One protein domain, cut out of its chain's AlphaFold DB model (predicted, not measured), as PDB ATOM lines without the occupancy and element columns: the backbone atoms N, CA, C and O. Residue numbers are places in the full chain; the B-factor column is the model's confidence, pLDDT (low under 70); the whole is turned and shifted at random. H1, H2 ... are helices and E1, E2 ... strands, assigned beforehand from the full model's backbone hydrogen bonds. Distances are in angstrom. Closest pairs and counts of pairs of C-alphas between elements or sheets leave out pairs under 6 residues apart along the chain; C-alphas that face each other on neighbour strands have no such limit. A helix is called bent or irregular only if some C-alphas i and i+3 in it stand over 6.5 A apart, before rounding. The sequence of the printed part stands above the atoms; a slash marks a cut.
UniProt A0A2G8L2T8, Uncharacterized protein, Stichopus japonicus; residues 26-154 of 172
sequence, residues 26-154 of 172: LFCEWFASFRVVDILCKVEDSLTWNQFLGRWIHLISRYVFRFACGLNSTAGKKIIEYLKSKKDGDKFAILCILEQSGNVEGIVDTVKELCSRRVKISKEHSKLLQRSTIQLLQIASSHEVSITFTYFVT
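This is residues 26 to 154 of the 172 residues of an uncharacterized protein of Stichopus japonicus (UniProt A0A2G8L2T8). A core of two helices side by side, H4 and H5, has H1, H2 and H3 packed at one end and H6 and H7 at the other. Beyond H6 and H7, at the far end from H1 and H2, lies a small sheet of two parallel strands, E1 and E2, with H7 between them along the chain. The printed part has 129 residues, with seven named helices and two named strands in the order H1 H2 H3 H4 H5 H6 E1 H7 E2, and its class is mostly helix. It is compact, with a radius of gyration of the C-alphas of 14.6 A, and spans 39 by 29 by 24 A.

Begin at E1, residues 119 to 121, and E2, residues 150 to 152, parallel at 15 degrees; N 121 and O 151 are within hydrogen-bond range at 3.0 A. With H7, residues 127 to 142, they make a strand-helix-strand unit, two parallel neighbour strands with a helix between, its crossover right-handed. Residues 136 to 140 of H7 touch H6, residues 105 to 116, about perpendicular at 76 degrees, closest at the C-alphas of Val 111 and Ala 140, 6.3 A. Residues 129 to 136 of H7 touch H5, residues 90 to 97, only just about perpendicular at 72 degrees; the closest C-alphas, Leu 95 and Ser 132, are 6.3 A apart. H5 and the hub H4, residues 73 to 84, form a helical hairpin at a shallow tilt of 6 degrees, with the C-alphas of Ile 80 and Ala 93 closest at 5.2 A. H4 also touches H3, residues 62 to 71, closest at the C-alphas of Cys 69 and Gly 76, 3.8 A; this helical hairpin's tilt of 34 degrees is only just short of steep. H1, residues 26 to 42, touches H3 at a steep tilt of 56 degrees, closest at the C-alphas of Ser 33 and Val 64, 4.9 A. H2, residues 46 to 56, touches residues 78 to 82 of H4, closest at the C-alphas of Asn 50 and Tyr 82, 6.4 A. Every O i to N i+4 pair is within hydrogen-bond range in H2, H4 and H7; it is 11 of 13 in H1, 5 of 6 in H3, 3 of 4 in H5 and 6 of 8 in H6.

Find C-alpha 26 at (167.515, 207.165, 128.289); from there H1 runs 24.8 A to C-alpha 42. H7 runs 22.7 A from C-alpha 127 at (163.715, 225.602, 132.090). H6 is irregular: C-alphas 106 and 109 are 7.6 A apart. E2 ends at C-alpha 152, (169.012, 238.185, 135.144).

The two C-alphas farthest apart, Lys 42 and Thr 154, are 45.0 A apart. The printed part has no cut and no long link. Its mean pLDDT is 84.1, and residues 57 to 61, 101 to 103 and 148 to 154 are under 70.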
ATOM      1  N   LEU A  26     167.357 206.931 126.850       88.75
ATOM      2  CA  LEU A  26     167.515 207.165 128.289       88.75
ATOM      3  C   LEU A  26     167.892 205.897 129.070       88.75
ATOM      4  O   LEU A  26     168.747 205.971 129.947       88.75
ATOM      5  N   PHE A  27     167.329 204.731 128.730       89.81
ATOM      6  CA  PHE A  27     167.699 203.472 129.392       89.81
ATOM      7  C   PHE A  27     169.117 203.037 129.027       89.81
ATOM      8  O   PHE A  27     169.858 202.578 129.892       89.81
ATOM      9  N   CYS A  28     169.523 203.240 127.770       88.69
ATOM     10  CA  CYS A  28     170.904 203.008 127.353       88.69
ATOM     11  C   CYS A  28     171.871 203.919 128.114       88.69
ATOM     12  O   CYS A  28     172.938 203.473 128.522       88.69
ATOM     13  N   GLU A  29     171.508 205.187 128.317       89.00
ATOM     14  CA  GLU A  29     172.330 206.147 129.057       89.00
ATOM     15  C   GLU A  29     172.437 205.800 130.539       89.00
ATOM     16  O   GLU A  29     173.531 205.816 131.105       89.00
ATOM     17  N   TRP A  30     171.317 205.440 131.157       91.94
ATOM     18  CA  TRP A  30     171.302 204.948 132.526       91.94
ATOM     19  C   TRP A  30     172.173 203.695 132.663       91.94
ATOM     20  O   TRP A  30     173.057 203.653 133.515       91.94
ATOM     21  N   PHE A  31     172.040 202.720 131.761       91.06
ATOM     22  CA  PHE A  31     172.872 201.517 131.780       91.06
ATOM     23  C   PHE A  31     174.366 201.824 131.547       91.06
ATOM     24  O   PHE A  31     175.237 201.275 132.222       91.06
ATOM     25  N   ALA A  32     174.687 202.747 130.635       90.00
ATOM     26  CA  ALA A  32     176.060 203.184 130.383       90.00
ATOM     27  C   ALA A  32     176.689 203.887 131.598       90.00
ATOM     28  O   ALA A  32     177.901 203.788 131.803       90.00
ATOM     29  N   SER A  33     175.885 204.560 132.426       93.06
ATOM     30  CA  SER A  33     176.384 205.276 133.603       93.06
ATOM     31  C   SER A  33     177.046 204.352 134.628       93.06
ATOM     32  O   SER A  33     178.066 204.730 135.197       93.06
ATOM     33  N   PHE A  34     176.593 203.099 134.764       94.06
ATOM     34  CA  PHE A  34     177.259 202.102 135.614       94.06
ATOM     35  C   PHE A  34     178.696 201.826 135.175       94.06
ATOM     36  O   PHE A  34     179.588 201.694 136.010       94.06
ATOM     37  N   ARG A  35     178.948 201.768 133.862       91.25
ATOM     38  CA  ARG A  35     180.307 201.589 133.332       91.25
ATOM     39  C   ARG A  35     181.176 202.813 133.573       91.25
ATOM     40  O   ARG A  35     182.347 202.657 133.900       91.25
ATOM     41  N   VAL A  36     180.609 204.012 133.433       91.75
ATOM     42  CA  VAL A  36     181.316 205.258 133.756       91.75
ATOM     43  C   VAL A  36     181.705 205.277 135.233       91.75
ATOM     44  O   VAL A  36     182.868 205.522 135.537       91.75
ATOM     45  N   VAL A  37     180.779 204.949 136.137       93.94
ATOM     46  CA  VAL A  37     181.050 204.855 137.579       93.94
ATOM     47  C   VAL A  37     182.149 203.833 137.868       93.94
ATOM     48  O   VAL A  37     183.130 204.182 138.514       93.94
ATOM     49  N   ASP A  38     182.041 202.609 137.340       93.62
ATOM     50  CA  ASP A  38     183.031 201.545 137.567       93.62
ATOM     51  C   ASP A  38     184.453 201.977 137.173       93.62
ATOM     52  O   ASP A  38     185.408 201.759 137.918       93.62
ATOM     53  N   ILE A  39     184.597 202.648 136.026       91.00
ATOM     54  CA  ILE A  39     185.889 203.156 135.554       91.00
ATOM     55  C   ILE A  39     186.386 204.297 136.447       91.00
ATOM     56  O   ILE A  39     187.528 204.267 136.905       91.00
ATOM     57  N   LEU A  40     185.544 205.295 136.724       92.69
ATOM     58  CA  LEU A  40     185.940 206.469 137.506       92.69
ATOM     59  C   LEU A  40     186.255 206.135 138.966       92.69
ATOM     60  O   LEU A  40     187.072 206.819 139.578       92.69
ATOM     61  N   CYS A  41     185.648 205.093 139.529       91.88
ATOM     62  CA  CYS A  41     185.972 204.624 140.872       91.88
ATOM     63  C   CYS A  41     187.312 203.873 140.928       91.88
ATOM     64  O   CYS A  41     187.978 203.943 141.953       91.88
ATOM     65  N   LYS A  42     187.728 203.198 139.847       91.31
ATOM     66  CA  LYS A  42     188.983 202.421 139.794       91.31
ATOM     67  C   LYS A  42     190.208 203.240 139.395       91.31
ATOM     68  O   LYS A  42     191.324 202.891 139.759       91.31
ATOM     69  N   VAL A  43     190.020 204.290 138.600       89.31
ATOM     70  CA  VAL A  43     191.126 205.108 138.085       89.31
ATOM     71  C   VAL A  43     191.425 206.246 139.056       89.31
ATOM     72  O   VAL A  43     190.658 207.204 139.139       89.31
ATOM     73  N   GLU A  44     192.538 206.160 139.778       85.94
ATOM     74  CA  GLU A  44     192.981 207.215 140.704       85.94
ATOM     75  C   GLU A  44     193.646 208.393 139.979       85.94
ATOM     76  O   GLU A  44     193.349 209.547 140.286       85.94
ATOM     77  N   ASP A  45     194.473 208.106 138.971       89.06
ATOM     78  CA  ASP A  45     195.216 209.106 138.203       89.06
ATOM     79  C   ASP A  45     194.301 210.090 137.453       89.06
ATOM     80  O   ASP A  45     193.428 209.695 136.666       89.06
ATOM     81  N   SER A  46     194.538 211.388 137.671       84.88
ATOM     82  CA  SER A  46     193.713 212.455 137.111       84.88
ATOM     83  C   SER A  46     193.827 212.577 135.605       84.88
ATOM     84  O   SER A  46     192.817 212.808 134.936       84.88
ATOM     85  N   LEU A  47     195.011 212.349 135.040       86.44
ATOM     86  CA  LEU A  47     195.214 212.401 133.598       86.44
ATOM     87  C   LEU A  47     194.365 211.332 132.892       86.44
ATOM     88  O   LEU A  47     193.673 211.624 131.913       86.44
ATOM     89  N   THR A  48     194.358 210.115 133.430       85.50
ATOM     90  CA  THR A  48     193.678 208.957 132.847       85.50
ATOM     91  C   THR A  48     192.159 209.122 132.844       85.50
ATOM     92  O   THR A  48     191.521 208.915 131.802       85.50
ATOM     93  N   TRP A  49     191.546 209.537 133.962       85.75
ATOM     94  CA  TRP A  49     190.094 209.747 133.970       85.75
ATOM     95  C   TRP A  49     189.682 210.989 133.166       85.75
ATOM     96  O   TRP A  49     188.649 210.951 132.495       85.75
ATOM     97  N   ASN A  50     190.507 212.044 133.119       85.69
ATOM     98  CA  ASN A  50     190.266 213.212 132.262       85.69
ATOM     99  C   ASN A  50     190.270 212.836 130.773       85.69
ATOM    100  O   ASN A  50     189.401 213.275 130.017       85.69
ATOM    101  N   GLN A  51     191.223 212.005 130.339       87.12
ATOM    102  CA  GLN A  51     191.291 211.502 128.963       87.12
ATOM    103  C   GLN A  51     190.113 210.586 128.627       87.12
ATOM    104  O   GLN A  51     189.584 210.636 127.515       87.12
ATOM    105  N   PHE A  52     189.687 209.739 129.569       85.88
ATOM    106  CA  PHE A  52     188.471 208.948 129.410       85.88
ATOM    107  C   PHE A  52     187.267 209.866 129.179       85.88
ATOM    108  O   PHE A  52     186.654 209.795 128.118       85.88
ATOM    109  N   LEU A  53     186.984 210.795 130.093       85.94
ATOM    110  CA  LEU A  53     185.856 211.722 129.955       85.94
ATOM    111  C   LEU A  53     185.957 212.581 128.680       85.94
ATOM    112  O   LEU A  53     184.956 212.774 127.995       85.94
ATOM    113  N   GLY A  54     187.169 213.003 128.303       82.06
ATOM    114  CA  GLY A  54     187.482 213.712 127.056       82.06
ATOM    115  C   GLY A  54     187.079 212.977 125.786       82.06
ATOM    116  O   GLY A  54     186.480 213.579 124.899       82.06
ATOM    117  N   ARG A  55     187.345 211.672 125.711       78.69
ATOM    118  CA  ARG A  55     186.943 210.851 124.559       78.69
ATOM    119  C   ARG A  55     185.430 210.748 124.414       78.69
ATOM    120  O   ARG A  55     184.925 210.579 123.309       78.69
ATOM    121  N   TRP A  56     184.716 210.850 125.527       70.38
ATOM    122  CA  TRP A  56     183.301 210.543 125.577       70.38
ATOM    123  C   TRP A  56     182.391 211.768 125.638       70.38
ATOM    124  O   TRP A  56     181.237 211.642 125.254       70.38
ATOM    125  N   ILE A  57     182.861 212.953 126.042       66.94
ATOM    126  CA  ILE A  57     181.983 214.121 126.258       66.94
ATOM    127  C   ILE A  57     181.202 214.558 125.007       66.94
ATOM    128  O   ILE A  57     180.083 215.051 125.123       66.94
ATOM    129  N   HIS A  58     181.758 214.351 123.811       62.72
ATOM    130  CA  HIS A  58     181.081 214.669 122.549       62.72
ATOM    131  C   HIS A  58     180.111 213.571 122.082       62.72
ATOM    132  O   HIS A  58     179.223 213.839 121.278       62.72
ATOM    133  N   LEU A  59     180.284 212.340 122.573       55.19
ATOM    134  CA  LEU A  59     179.553 211.144 122.132       55.19
ATOM    135  C   LEU A  59     178.465 210.724 123.128       55.19
ATOM    136  O   LEU A  59     177.439 210.155 122.754       55.19
ATOM    137  N   ILE A  60     178.692 211.007 124.406       59.31
ATOM    138  CA  ILE A  60     177.808 210.668 125.505       59.31
ATOM    139  C   ILE A  60     176.757 211.764 125.653       59.31
ATOM    140  O   ILE A  60     177.050 212.954 125.740       59.31
ATOM    141  N   SER A  61     175.493 211.344 125.677       65.00
ATOM    142  CA  SER A  61     174.392 212.255 125.951       65.00
ATOM    143  C   SER A  61     174.414 212.699 127.418       65.00
ATOM    144  O   SER A  61     174.938 212.021 128.304       65.00
ATOM    145  N   ARG A  62     173.879 213.900 127.661       71.62
ATOM    146  CA  ARG A  62     174.005 214.642 128.924       71.62
ATOM    147  C   ARG A  62     173.464 213.883 130.148       71.62
ATOM    148  O   ARG A  62     173.738 214.296 131.271       71.62
ATOM    149  N   TYR A  63     172.699 212.805 129.977       87.88
ATOM    150  CA  TYR A  63     172.125 212.080 131.110       87.88
ATOM    151  C   TYR A  63     173.072 211.051 131.720       87.88
ATOM    152  O   TYR A  63     172.983 210.828 132.919       87.88
ATOM    153  N   VAL A  64     174.030 210.486 130.972       91.88
ATOM    154  CA  VAL A  64     174.969 209.490 131.535       91.88
ATOM    155  C   VAL A  64     175.763 210.062 132.709       91.88
ATOM    156  O   VAL A  64     175.900 209.400 133.733       91.88
ATOM    157  N   PHE A  65     176.274 211.290 132.581       91.31
ATOM    158  CA  PHE A  65     177.026 211.940 133.656       91.31
ATOM    159  C   PHE A  65     176.130 212.304 134.837       91.31
ATOM    160  O   PHE A  65     176.518 212.068 135.974       91.31
ATOM    161  N   ARG A  66     174.906 212.776 134.578       92.06
ATOM    162  CA  ARG A  66     173.909 213.036 135.625       92.06
ATOM    163  C   ARG A  66     173.569 211.768 136.413       92.06
ATOM    164  O   ARG A  66     173.652 211.774 137.634       92.06
ATOM    165  N   PHE A  67     173.298 210.658 135.724       93.94
ATOM    166  CA  PHE A  67     173.079 209.365 136.371       93.94
ATOM    167  C   PHE A  67     174.309 208.898 137.149       93.94
ATOM    168  O   PHE A  67     174.173 208.487 138.293       93.94
ATOM    169  N   ALA A  68     175.512 209.007 136.581       93.81
ATOM    170  CA  ALA A  68     176.737 208.621 137.277       93.81
ATOM    171  C   ALA A  68     176.955 209.431 138.569       93.81
ATOM    172  O   ALA A  68     177.331 208.853 139.587       93.81
ATOM    173  N   CYS A  69     176.661 210.736 138.550       92.75
ATOM    174  CA  CYS A  69     176.697 211.595 139.735       92.75
ATOM    175  C   CYS A  69     175.702 211.154 140.818       92.75
ATOM    176  O   CYS A  69     176.056 211.187 141.993       92.75
ATOM    177  N   GLY A  70     174.501 210.710 140.434       92.62
ATOM    178  CA  GLY A  70     173.508 210.179 141.374       92.62
ATOM    179  C   GLY A  70     173.746 208.738 141.826       92.62
ATOM    180  O   GLY A  70     173.232 208.331 142.860       92.62
ATOM    181  N   LEU A  71     174.538 207.958 141.087       94.19
ATOM    182  CA  LEU A  71     174.895 206.585 141.455       94.19
ATOM    183  C   LEU A  71     176.074 206.517 142.431       94.19
ATOM    184  O   LEU A  71     176.154 205.583 143.228       94.19
ATOM    185  N   ASN A  72     177.035 207.444 142.335       92.62
ATOM    186  CA  ASN A  72     178.244 207.404 143.155       92.62
ATOM    187  C   ASN A  72     178.877 208.792 143.335       92.62
ATOM    188  O   ASN A  72     179.272 209.441 142.365       92.62
ATOM    189  N   SER A  73     179.065 209.208 144.589       89.19
ATOM    190  CA  SER A  73     179.617 210.525 144.930       89.19
ATOM    191  C   SER A  73     181.074 210.711 144.488       89.19
ATOM    192  O   SER A  73     181.429 211.785 144.006       89.19
ATOM    193  N   THR A  74     181.924 209.680 144.568       90.19
ATOM    194  CA  THR A  74     183.326 209.744 144.111       90.19
ATOM    195  C   THR A  74     183.414 209.949 142.601       90.19
ATOM    196  O   THR A  74     184.132 210.835 142.135       90.19
ATOM    197  N   ALA A  75     182.659 209.164 141.827       92.00
ATOM    198  CA  ALA A  75     182.564 209.355 140.382       92.00
ATOM    199  C   ALA A  75     181.980 210.738 140.053       92.00
ATOM    200  O   ALA A  75     182.508 211.443 139.192       92.00
ATOM    201  N   GLY A  76     180.948 211.156 140.791       91.69
ATOM    202  CA  GLY A  76     180.323 212.466 140.651       91.69
ATOM    203  C   GLY A  76     181.297 213.626 140.844       91.69
ATOM    204  O   GLY A  76     181.314 214.539 140.020       91.69
ATOM    205  N   LYS A  77     182.158 213.570 141.869       90.56
ATOM    206  CA  LYS A  77     183.206 214.578 142.109       90.56
ATOM    207  C   LYS A  77     184.160 214.703 140.917       90.56
ATOM    208  O   LYS A  77     184.338 215.809 140.414       90.56
ATOM    209  N   LYS A  78     184.679 213.581 140.398       91.88
ATOM    210  CA  LYS A  78     185.572 213.567 139.217       91.88
ATOM    211  C   LYS A  78     184.893 214.127 137.964       91.88
ATOM    212  O   LYS A  78     185.493 214.891 137.214       91.88
ATOM    213  N   ILE A  79     183.620 213.786 137.743       92.19
ATOM    214  CA  ILE A  79     182.827 214.316 136.621       92.19
ATOM    215  C   ILE A  79     182.657 215.832 136.743       92.19
ATOM    216  O   ILE A  79     182.830 216.551 135.763       92.19
ATOM    217  N   ILE A  80     182.315 216.342 137.923       91.25
ATOM    218  CA  ILE A  80     182.100 217.780 138.114       91.25
ATOM    219  C   ILE A  80     183.408 218.557 137.967       91.25
ATOM    220  O   ILE A  80     183.422 219.592 137.301       91.25
ATOM    221  N   GLU A  81     184.506 218.045 138.522       91.00
ATOM    222  CA  GLU A  81     185.845 218.611 138.346       91.00
ATOM    223  C   GLU A  81     186.222 218.689 136.861       91.00
ATOM    224  O   GLU A  81     186.592 219.754 136.357       91.00
ATOM    225  N   TYR A  82     186.014 217.593 136.124       90.75
ATOM    226  CA  TYR A  82     186.198 217.558 134.679       90.75
ATOM    227  C   TYR A  82     185.391 218.648 133.968       90.75
ATOM    228  O   TYR A  82     185.942 219.391 133.153       90.75
ATOM    229  N   LEU A  83     184.090 218.750 134.260       89.69
ATOM    230  CA  LEU A  83     183.184 219.687 133.598       89.69
ATOM    231  C   LEU A  83     183.573 221.138 133.869       89.69
ATOM    232  O   LEU A  83     183.596 221.935 132.935       89.69
ATOM    233  N   LYS A  84     183.958 221.472 135.101       88.06
ATOM    234  CA  LYS A  84     184.416 222.819 135.475       88.06
ATOM    235  C   LYS A  84     185.697 223.242 134.754       88.06
ATOM    236  O   LYS A  84     185.915 224.432 134.554       88.06
ATOM    237  N   SER A  85     186.522 222.287 134.318       87.50
ATOM    238  CA  SER A  85     187.698 222.572 133.479       87.50
ATOM    239  C   SER A  85     187.347 222.927 132.027       87.50
ATOM    240  O   SER A  85     188.217 223.350 131.262       87.50
ATOM    241  N   LYS A  86     186.093 222.720 131.596       86.56
ATOM    242  CA  LYS A  86     185.657 222.958 130.215       86.56
ATOM    243  C   LYS A  86     184.990 224.313 130.068       86.56
ATOM    244  O   LYS A  86     184.204 224.750 130.906       86.56
ATOM    245  N   LYS A  87     185.239 224.950 128.922       83.19
ATOM    246  CA  LYS A  87     184.510 226.151 128.505       83.19
ATOM    247  C   LYS A  87     183.005 225.856 128.501       83.19
ATOM    248  O   LYS A  87     182.582 224.855 127.929       83.19
ATOM    249  N   ASP A  88     182.224 226.718 129.154       78.56
ATOM    250  CA  ASP A  88     180.771 226.569 129.351       78.56
ATOM    251  C   ASP A  88     180.324 225.321 130.143       78.56
ATOM    252  O   ASP A  88     179.122 225.049 130.241       78.56
ATOM    253  N   GLY A  89     181.258 224.578 130.744       86.00
ATOM    254  CA  GLY A  89     180.971 223.348 131.476       86.00
ATOM    255  C   GLY A  89     180.262 223.564 132.813       86.00
ATOM    256  O   GLY A  89     179.533 222.674 133.247       86.00
ATOM    257  N   ASP A  90     180.357 224.763 133.399       87.75
ATOM    258  CA  ASP A  90     179.682 225.129 134.654       87.75
ATOM    259  C   ASP A  90     178.169 224.886 134.587       87.75
ATOM    260  O   ASP A  90     177.587 224.302 135.495       87.75
ATOM    261  N   LYS A  91     177.524 225.219 133.460       86.81
ATOM    262  CA  LYS A  91     176.081 224.981 133.255       86.81
ATOM    263  C   LYS A  91     175.722 223.507 133.416       86.81
ATOM    264  O   LYS A  91     174.652 223.171 133.911       86.81
ATOM    265  N   PHE A  92     176.599 222.620 132.956       87.75
ATOM    266  CA  PHE A  92     176.373 221.186 133.033       87.75
ATOM    267  C   PHE A  92     176.826 220.601 134.374       87.75
ATOM    268  O   PHE A  92     176.176 219.690 134.884       87.75
ATOM    269  N   ALA A  93     177.867 221.175 134.982       90.94
ATOM    270  CA  ALA A  93     178.285 220.867 136.343       90.94
ATOM    271  C   ALA A  93     177.159 221.147 137.350       90.94
ATOM    272  O   ALA A  93     176.890 220.290 138.181       90.94
ATOM    273  N   ILE A  94     176.435 222.268 137.215       90.56
ATOM    274  CA  ILE A  94     175.256 222.590 138.041       90.56
ATOM    275  C   ILE A  94     174.230 221.457 137.996       90.56
ATOM    276  O   ILE A  94     173.778 220.995 139.039       90.56
ATOM    277  N   LEU A  95     173.900 220.969 136.795       91.50
ATOM    278  CA  LEU A  95     172.959 219.858 136.654       91.50
ATOM    279  C   LEU A  95     173.471 218.593 137.345       91.50
ATOM    280  O   LEU A  95     172.674 217.887 137.929       91.50
ATOM    281  N   CYS A  96     174.773 218.311 137.278       92.12
ATOM    282  CA  CYS A  96     175.381 217.123 137.881       92.12
ATOM    283  C   CYS A  96     175.500 217.205 139.411       92.12
ATOM    284  O   CYS A  96     175.391 216.184 140.085       92.12
ATOM    285  N   ILE A  97     175.716 218.401 139.963       91.19
ATOM    286  CA  ILE A  97     175.791 218.636 141.413       91.19
ATOM    287  C   ILE A  97     174.471 218.269 142.082       91.19
ATOM    288  O   ILE A  97     174.479 217.578 143.094       91.19
ATOM    289  N   LEU A  98     173.351 218.678 141.484       90.19
ATOM    290  CA  LEU A  98     172.018 218.428 142.036       90.19
ATOM    291  C   LEU A  98     171.573 216.964 141.940       90.19
ATOM    292  O   LEU A  98     170.593 216.596 142.576       90.19
ATOM    293  N   GLU A  99     172.273 216.135 141.163       91.38
ATOM    294  CA  GLU A  99     172.016 214.691 141.139       91.38
ATOM    295  C   GLU A  99     172.735 213.949 142.259       91.38
ATOM    296  O   GLU A  99     172.382 212.804 142.525       91.38
ATOM    297  N   GLN A 100     173.769 214.537 142.879       86.50
ATOM    298  CA  GLN A 100     174.549 213.814 143.878       86.50
ATOM    299  C   GLN A 100     173.660 213.379 145.044       86.50
ATOM    300  O   GLN A 100     173.064 214.196 145.742       86.50
ATOM    301  N   SER A 101     173.612 212.070 145.274       69.06
ATOM    302  CA  SER A 101     172.953 211.488 146.437       69.06
ATOM    303  C   SER A 101     173.820 211.705 147.682       69.06
ATOM    304  O   SER A 101     174.976 211.274 147.704       69.06
ATOM    305  N   GLY A 102     173.282 212.333 148.728       67.56
ATOM    306  CA  GLY A 102     173.993 212.545 149.991       67.56
ATOM    307  C   GLY A 102     173.560 213.817 150.717       67.56
ATOM    308  O   GLY A 102     172.599 214.470 150.316       67.56
ATOM    309  N   ASN A 103     174.268 214.160 151.796       69.25
ATOM    310  CA  ASN A 103     174.066 215.428 152.500       69.25
ATOM    311  C   ASN A 103     174.597 216.601 151.655       69.25
ATOM    312  O   ASN A 103     175.628 216.474 150.988       69.25
ATOM    313  N   VAL A 104     173.922 217.748 151.737       72.69
ATOM    314  CA  VAL A 104     174.297 219.010 151.084       72.69
ATOM    315  C   VAL A 104     175.731 219.415 151.436       72.69
ATOM    316  O   VAL A 104     176.449 219.907 150.570       72.69
ATOM    317  N   GLU A 105     176.201 219.102 152.645       74.50
ATOM    318  CA  GLU A 105     177.593 219.307 153.085       74.50
ATOM    319  C   GLU A 105     178.636 218.785 152.084       74.50
ATOM    320  O   GLU A 105     179.653 219.433 151.852       74.50
ATOM    321  N   GLY A 106     178.369 217.651 151.421       75.62
ATOM    322  CA  GLY A 106     179.293 217.047 150.458       75.62
ATOM    323  C   GLY A 106     179.478 217.839 149.159       75.62
ATOM    324  O   GLY A 106     180.418 217.557 148.409       75.62
ATOM    325  N   ILE A 107     178.601 218.816 148.893       83.19
ATOM    326  CA  ILE A 107     178.621 219.658 147.692       83.19
ATOM    327  C   ILE A 107     178.878 221.143 147.988       83.19
ATOM    328  O   ILE A 107     179.150 221.880 147.039       83.19
ATOM    329  N   VAL A 108     178.854 221.591 149.253       85.06
ATOM    330  CA  VAL A 108     178.987 223.016 149.632       85.06
ATOM    331  C   VAL A 108     180.247 223.656 149.053       85.06
ATOM    332  O   VAL A 108     180.157 224.714 148.438       85.06
ATOM    333  N   ASP A 109     181.410 223.005 149.152       85.69
ATOM    334  CA  ASP A 109     182.662 223.552 148.603       85.69
ATOM    335  C   ASP A 109     182.590 223.755 147.085       85.69
ATOM    336  O   ASP A 109     183.074 224.747 146.534       85.69
ATOM    337  N   THR A 110     181.925 222.830 146.392       86.12
ATOM    338  CA  THR A 110     181.736 222.913 144.941       86.12
ATOM    339  C   THR A 110     180.754 224.024 144.575       86.12
ATOM    340  O   THR A 110     180.987 224.750 143.605       86.12
ATOM    341  N   VAL A 111     179.680 224.180 145.356       87.81
ATOM    342  CA  VAL A 111     178.715 225.280 145.229       87.81
ATOM    343  C   VAL A 111     179.424 226.617 145.440       87.81
ATOM    344  O   VAL A 111     179.286 227.511 144.609       87.81
ATOM    345  N   LYS A 112     180.253 226.729 146.484       87.12
ATOM    346  CA  LYS A 112     181.051 227.922 146.788       87.12
ATOM    347  C   LYS A 112     181.964 228.312 145.637       87.12
ATOM    348  O   LYS A 112     181.971 229.472 145.230       87.12
ATOM    349  N   GLU A 113     182.684 227.356 145.059       86.25
ATOM    350  CA  GLU A 113     183.534 227.639 143.902       86.25
ATOM    351  C   GLU A 113     182.719 228.136 142.699       86.25
ATOM    352  O   GLU A 113     183.095 229.127 142.073       86.25
ATOM    353  N   LEU A 114     181.584 227.502 142.384       85.50
ATOM    354  CA  LEU A 114     180.747 227.922 141.256       85.50
ATOM    355  C   LEU A 114     180.106 229.299 141.470       85.50
ATOM    356  O   LEU A 114     180.078 230.103 140.540       85.50
ATOM    357  N   CYS A 115     179.624 229.586 142.680       84.44
ATOM    358  CA  CYS A 115     178.976 230.852 143.032       84.44
ATOM    359  C   CYS A 115     179.960 232.016 143.225       84.44
ATOM    360  O   CYS A 115     179.563 233.172 143.091       84.44
ATOM    361  N   SER A 116     181.243 231.730 143.477       81.56
ATOM    362  CA  SER A 116     182.300 232.753 143.481       81.56
ATOM    363  C   SER A 116     182.593 233.318 142.084       81.56
ATOM    364  O   SER A 116     183.135 234.419 141.953       81.56
ATOM    365  N   ARG A 117     182.213 232.584 141.030       78.75
ATOM    366  CA  ARG A 117     182.268 233.027 139.633       78.75
ATOM    367  C   ARG A 117     180.950 233.695 139.233       78.75
ATOM    368  O   ARG A 117     179.952 233.664 139.943       78.75
ATOM    369  N   ARG A 118     180.933 234.295 138.042       79.44
ATOM    370  CA  ARG A 118     179.727 234.909 137.471       79.44
ATOM    371  C   ARG A 118     178.669 233.839 137.172       79.44
ATOM    372  O   ARG A 118     178.834 233.064 136.229       79.44
ATOM    373  N   VAL A 119     177.552 233.864 137.897       80.88
ATOM    374  CA  VAL A 119     176.387 233.010 137.628       80.88
ATOM    375  C   VAL A 119     175.414 233.765 136.712       80.88
ATOM    376  O   VAL A 119     175.146 234.953 136.884       80.88
ATOM    377  N   LYS A 120     174.891 233.106 135.674       82.19
ATOM    378  CA  LYS A 120     173.940 233.713 134.723       82.19
ATOM    379  C   LYS A 120     172.678 232.867 134.647       82.19
ATOM    380  O   LYS A 120     172.775 231.676 134.361       82.19
ATOM    381  N   ILE A 121     171.515 233.500 134.786       84.62
ATOM    382  CA  ILE A 121     170.213 232.912 134.454       84.62
ATOM    383  C   ILE A 121     169.712 233.613 133.185       84.62
ATOM    384  O   ILE A 121     169.423 234.809 133.183       84.62
ATOM    385  N   SER A 122     169.683 232.881 132.067       83.31
ATOM    386  CA  SER A 122     169.296 233.410 130.749       83.31
ATOM    387  C   SER A 122     167.965 232.828 130.290       83.31
ATOM    388  O   SER A 122     167.743 231.629 130.444       83.31
ATOM    389  N   LYS A 123     167.147 233.619 129.588       81.06
ATOM    390  CA  LYS A 123     165.972 233.116 128.852       81.06
ATOM    391  C   LYS A 123     166.302 232.038 127.813       81.06
ATOM    392  O   LYS A 123     165.467 231.202 127.495       81.06
ATOM    393  N   GLU A 124     167.533 232.044 127.306       83.94
ATOM    394  CA  GLU A 124     168.046 231.046 126.357       83.94
ATOM    395  C   GLU A 124     168.380 229.708 127.031       83.94
ATOM    396  O   GLU A 124     168.595 228.698 126.362       83.94
ATOM    397  N   HIS A 125     168.488 229.687 128.363       84.31
ATOM    398  CA  HIS A 125     168.700 228.447 129.099       84.31
ATOM    399  C   HIS A 125     167.413 227.635 129.127       84.31
ATOM    400  O   HIS A 125     166.318 228.185 129.216       84.31
ATOM    401  N   SER A 126     167.544 226.308 129.114       86.88
ATOM    402  CA  SER A 126     166.391 225.435 129.316       86.88
ATOM    403  C   SER A 126     165.753 225.693 130.685       86.88
ATOM    404  O   SER A 126     166.453 226.008 131.650       86.88
ATOM    405  N   LYS A 127     164.434 225.490 130.803       86.06
ATOM    406  CA  LYS A 127     163.715 225.602 132.090       86.06
ATOM    407  C   LYS A 127     164.372 224.769 133.197       86.06
ATOM    408  O   LYS A 127     164.439 225.203 134.341       86.06
ATOM    409  N   LEU A 128     164.888 223.589 132.844       88.12
ATOM    410  CA  LEU A 128     165.624 222.727 133.766       88.12
ATOM    411  C   LEU A 128     166.892 223.410 134.292       88.12
ATOM    412  O   LEU A 128     167.113 223.415 135.498       88.12
ATOM    413  N   LEU A 129     167.704 223.995 133.408       87.00
ATOM    414  CA  LEU A 129     168.925 224.690 133.809       87.00
ATOM    415  C   LEU A 129     168.608 225.929 134.648       87.00
ATOM    416  O   LEU A 129     169.248 226.128 135.669       87.00
ATOM    417  N   GLN A 130     167.586 226.709 134.287       87.00
ATOM    418  CA  GLN A 130     167.160 227.863 135.089       87.00
ATOM    419  C   GLN A 130     166.772 227.447 136.517       87.00
ATOM    420  O   GLN A 130     167.300 227.997 137.479       87.00
ATOM    421  N   ARG A 131     165.910 226.427 136.662       88.88
ATOM    422  CA  ARG A 131     165.497 225.895 137.975       88.88
ATOM    423  C   ARG A 131     166.675 225.343 138.774       88.88
ATOM    424  O   ARG A 131     166.766 225.600 139.966       88.88
ATOM    425  N   SER A 132     167.578 224.630 138.109       89.44
ATOM    426  CA  SER A 132     168.770 224.057 138.740       89.44
ATOM    427  C   SER A 132     169.717 225.146 139.243       89.44
ATOM    428  O   SER A 132     170.223 225.067 140.356       89.44
ATOM    429  N   THR A 133     169.919 226.208 138.462       89.06
ATOM    430  CA  THR A 133     170.721 227.358 138.892       89.06
ATOM    431  C   THR A 133     170.081 228.067 140.085       89.06
ATOM    432  O   THR A 133     170.793 228.423 141.015       89.06
ATOM    433  N   ILE A 134     168.753 228.230 140.112       87.62
ATOM    434  CA  ILE A 134     168.052 228.805 141.274       87.62
ATOM    435  C   ILE A 134     168.253 227.928 142.516       87.62
ATOM    436  O   ILE A 134     168.610 228.448 143.567       87.62
ATOM    437  N   GLN A 135     168.095 226.609 142.393       88.44
ATOM    438  CA  GLN A 135     168.327 225.676 143.502       88.44
ATOM    439  C   GLN A 135     169.770 225.738 144.016       88.44
ATOM    440  O   GLN A 135     169.990 225.767 145.223       88.44
ATOM    441  N   LEU A 136     170.755 225.831 143.116       89.50
ATOM    442  CA  LEU A 136     172.156 226.032 143.486       89.50
ATOM    443  C   LEU A 136     172.352 227.328 144.294       89.50
ATOM    444  O   LEU A 136     173.048 227.318 145.304       89.50
ATOM    445  N   LEU A 137     171.724 228.432 143.868       87.25
ATOM    446  CA  LEU A 137     171.799 229.724 144.561       87.25
ATOM    447  C   LEU A 137     171.109 229.687 145.931       87.25
ATOM    448  O   LEU A 137     171.619 230.281 146.877       87.25
ATOM    449  N   GLN A 138     169.995 228.963 146.064       85.88
ATOM    450  CA  GLN A 138     169.338 228.745 147.356       85.88
ATOM    451  C   GLN A 138     170.244 227.975 148.323       85.88
ATOM    452  O   GLN A 138     170.363 228.368 149.480       85.88
ATOM    453  N   ILE A 139     170.931 226.930 147.843       87.00
ATOM    454  CA  ILE A 139     171.916 226.182 148.640       87.00
ATOM    455  C   ILE A 139     173.078 227.092 149.053       87.00
ATOM    456  O   ILE A 139     173.497 227.059 150.206       87.00
ATOM    457  N   ALA A 140     173.596 227.910 148.134       86.50
ATOM    458  CA  ALA A 140     174.665 228.859 148.437       86.50
ATOM    459  C   ALA A 140     174.241 229.852 149.534       86.50
ATOM    460  O   ALA A 140     174.953 230.028 150.520       86.50
ATOM    461  N   SER A 141     173.050 230.441 149.392       85.19
ATOM    462  CA  SER A 141     172.486 231.386 150.359       85.19
ATOM    463  C   SER A 141     172.286 230.757 151.740       85.19
ATOM    464  O   SER A 141     172.663 231.368 152.736       85.19
ATOM    465  N   SER A 142     171.784 229.519 151.818       86.75
ATOM    466  CA  SER A 142     171.567 228.836 153.100       86.75
ATOM    467  C   SER A 142     172.858 228.436 153.827       86.75
ATOM    468  O   SER A 142     172.789 228.010 154.974       86.75
ATOM    469  N   HIS A 143     174.014 228.525 153.161       85.06
ATOM    470  CA  HIS A 143     175.339 228.217 153.714       85.06
ATOM    471  C   HIS A 143     176.256 229.451 153.741       85.06
ATOM    472  O   HIS A 143     177.478 229.304 153.779       85.06
ATOM    473  N   GLU A 144     175.682 230.660 153.674       84.50
ATOM    474  CA  GLU A 144     176.407 231.939 153.761       84.50
ATOM    475  C   GLU A 144     177.544 232.079 152.726       84.50
ATOM    476  O   GLU A 144     178.567 232.735 152.940       84.50
ATOM    477  N   VAL A 145     177.379 231.456 151.556       80.75
ATOM    478  CA  VAL A 145     178.318 231.583 150.440       80.75
ATOM    479  C   VAL A 145     178.100 232.929 149.751       80.75
ATOM    480  O   VAL A 145     177.025 233.196 149.220       80.75
ATOM    481  N   SER A 146     179.149 233.755 149.698       76.31
ATOM    482  CA  SER A 146     179.130 235.011 148.939       76.31
ATOM    483  C   SER A 146     178.957 234.751 147.437       76.31
ATOM    484  O   SER A 146     179.671 233.933 146.849       76.31
ATOM    485  N   ILE A 147     178.000 235.448 146.819       71.19
ATOM    486  CA  ILE A 147     177.668 235.332 145.397       71.19
ATOM    487  C   ILE A 147     178.171 236.590 144.695       71.19
ATOM    488  O   ILE A 147     177.596 237.666 144.833       71.19
ATOM    489  N   THR A 148     179.246 236.454 143.922       63.28
ATOM    490  CA  THR A 148     179.974 237.616 143.390       63.28
ATOM    491  C   THR A 148     179.185 238.369 142.313       63.28
ATOM    492  O   THR A 148     179.390 239.569 142.145       63.28
ATOM    493  N   PHE A 149     178.304 237.701 141.546       64.31
ATOM    494  CA  PHE A 149     177.493 238.374 140.523       64.31
ATOM    495  C   PHE A 149     176.444 237.460 139.865       64.31
ATOM    496  O   PHE A 149     176.811 236.424 139.298       64.31
ATOM    497  N   THR A 150     175.170 237.881 139.835       60.59
ATOM    498  CA  THR A 150     174.086 237.167 139.128       60.59
ATOM    499  C   THR A 150     173.444 238.050 138.057       60.59
ATOM    500  O   THR A 150     172.870 239.088 138.368       60.59
ATOM    501  N   TYR A 151     173.504 237.639 136.784       58.59
ATOM    502  CA  TYR A 151     172.770 238.323 135.708       58.59
ATOM    503  C   TYR A 151     171.412 237.680 135.462       58.59
ATOM    504  O   TYR A 151     171.349 236.518 135.050       58.59
ATOM    505  N   PHE A 152     170.360 238.483 135.611       59.31
ATOM    506  CA  PHE A 152     169.012 238.185 135.144       59.31
ATOM    507  C   PHE A 152     168.805 238.832 133.773       59.31
ATOM    508  O   PHE A 152     168.887 240.049 133.635       59.31
ATOM    509  N   VAL A 153     168.542 238.029 132.740       51.91
ATOM    510  CA  VAL A 153     168.036 238.550 131.460       51.91
ATOM    511  C   VAL A 153     166.566 238.175 131.358       51.91
ATOM    512  O   VAL A 153     166.226 237.000 131.222       51.91
ATOM    513  N   THR A 154     165.707 239.185 131.463       55.34
ATOM    514  CA  THR A 154     164.248 239.078 131.488       55.34
ATOM    515  C   THR A 154     163.649 238.704 130.125       55.34
ATOM    516  O   THR A 154     164.206 239.020 129.066       55.34
TER     517      THR A 154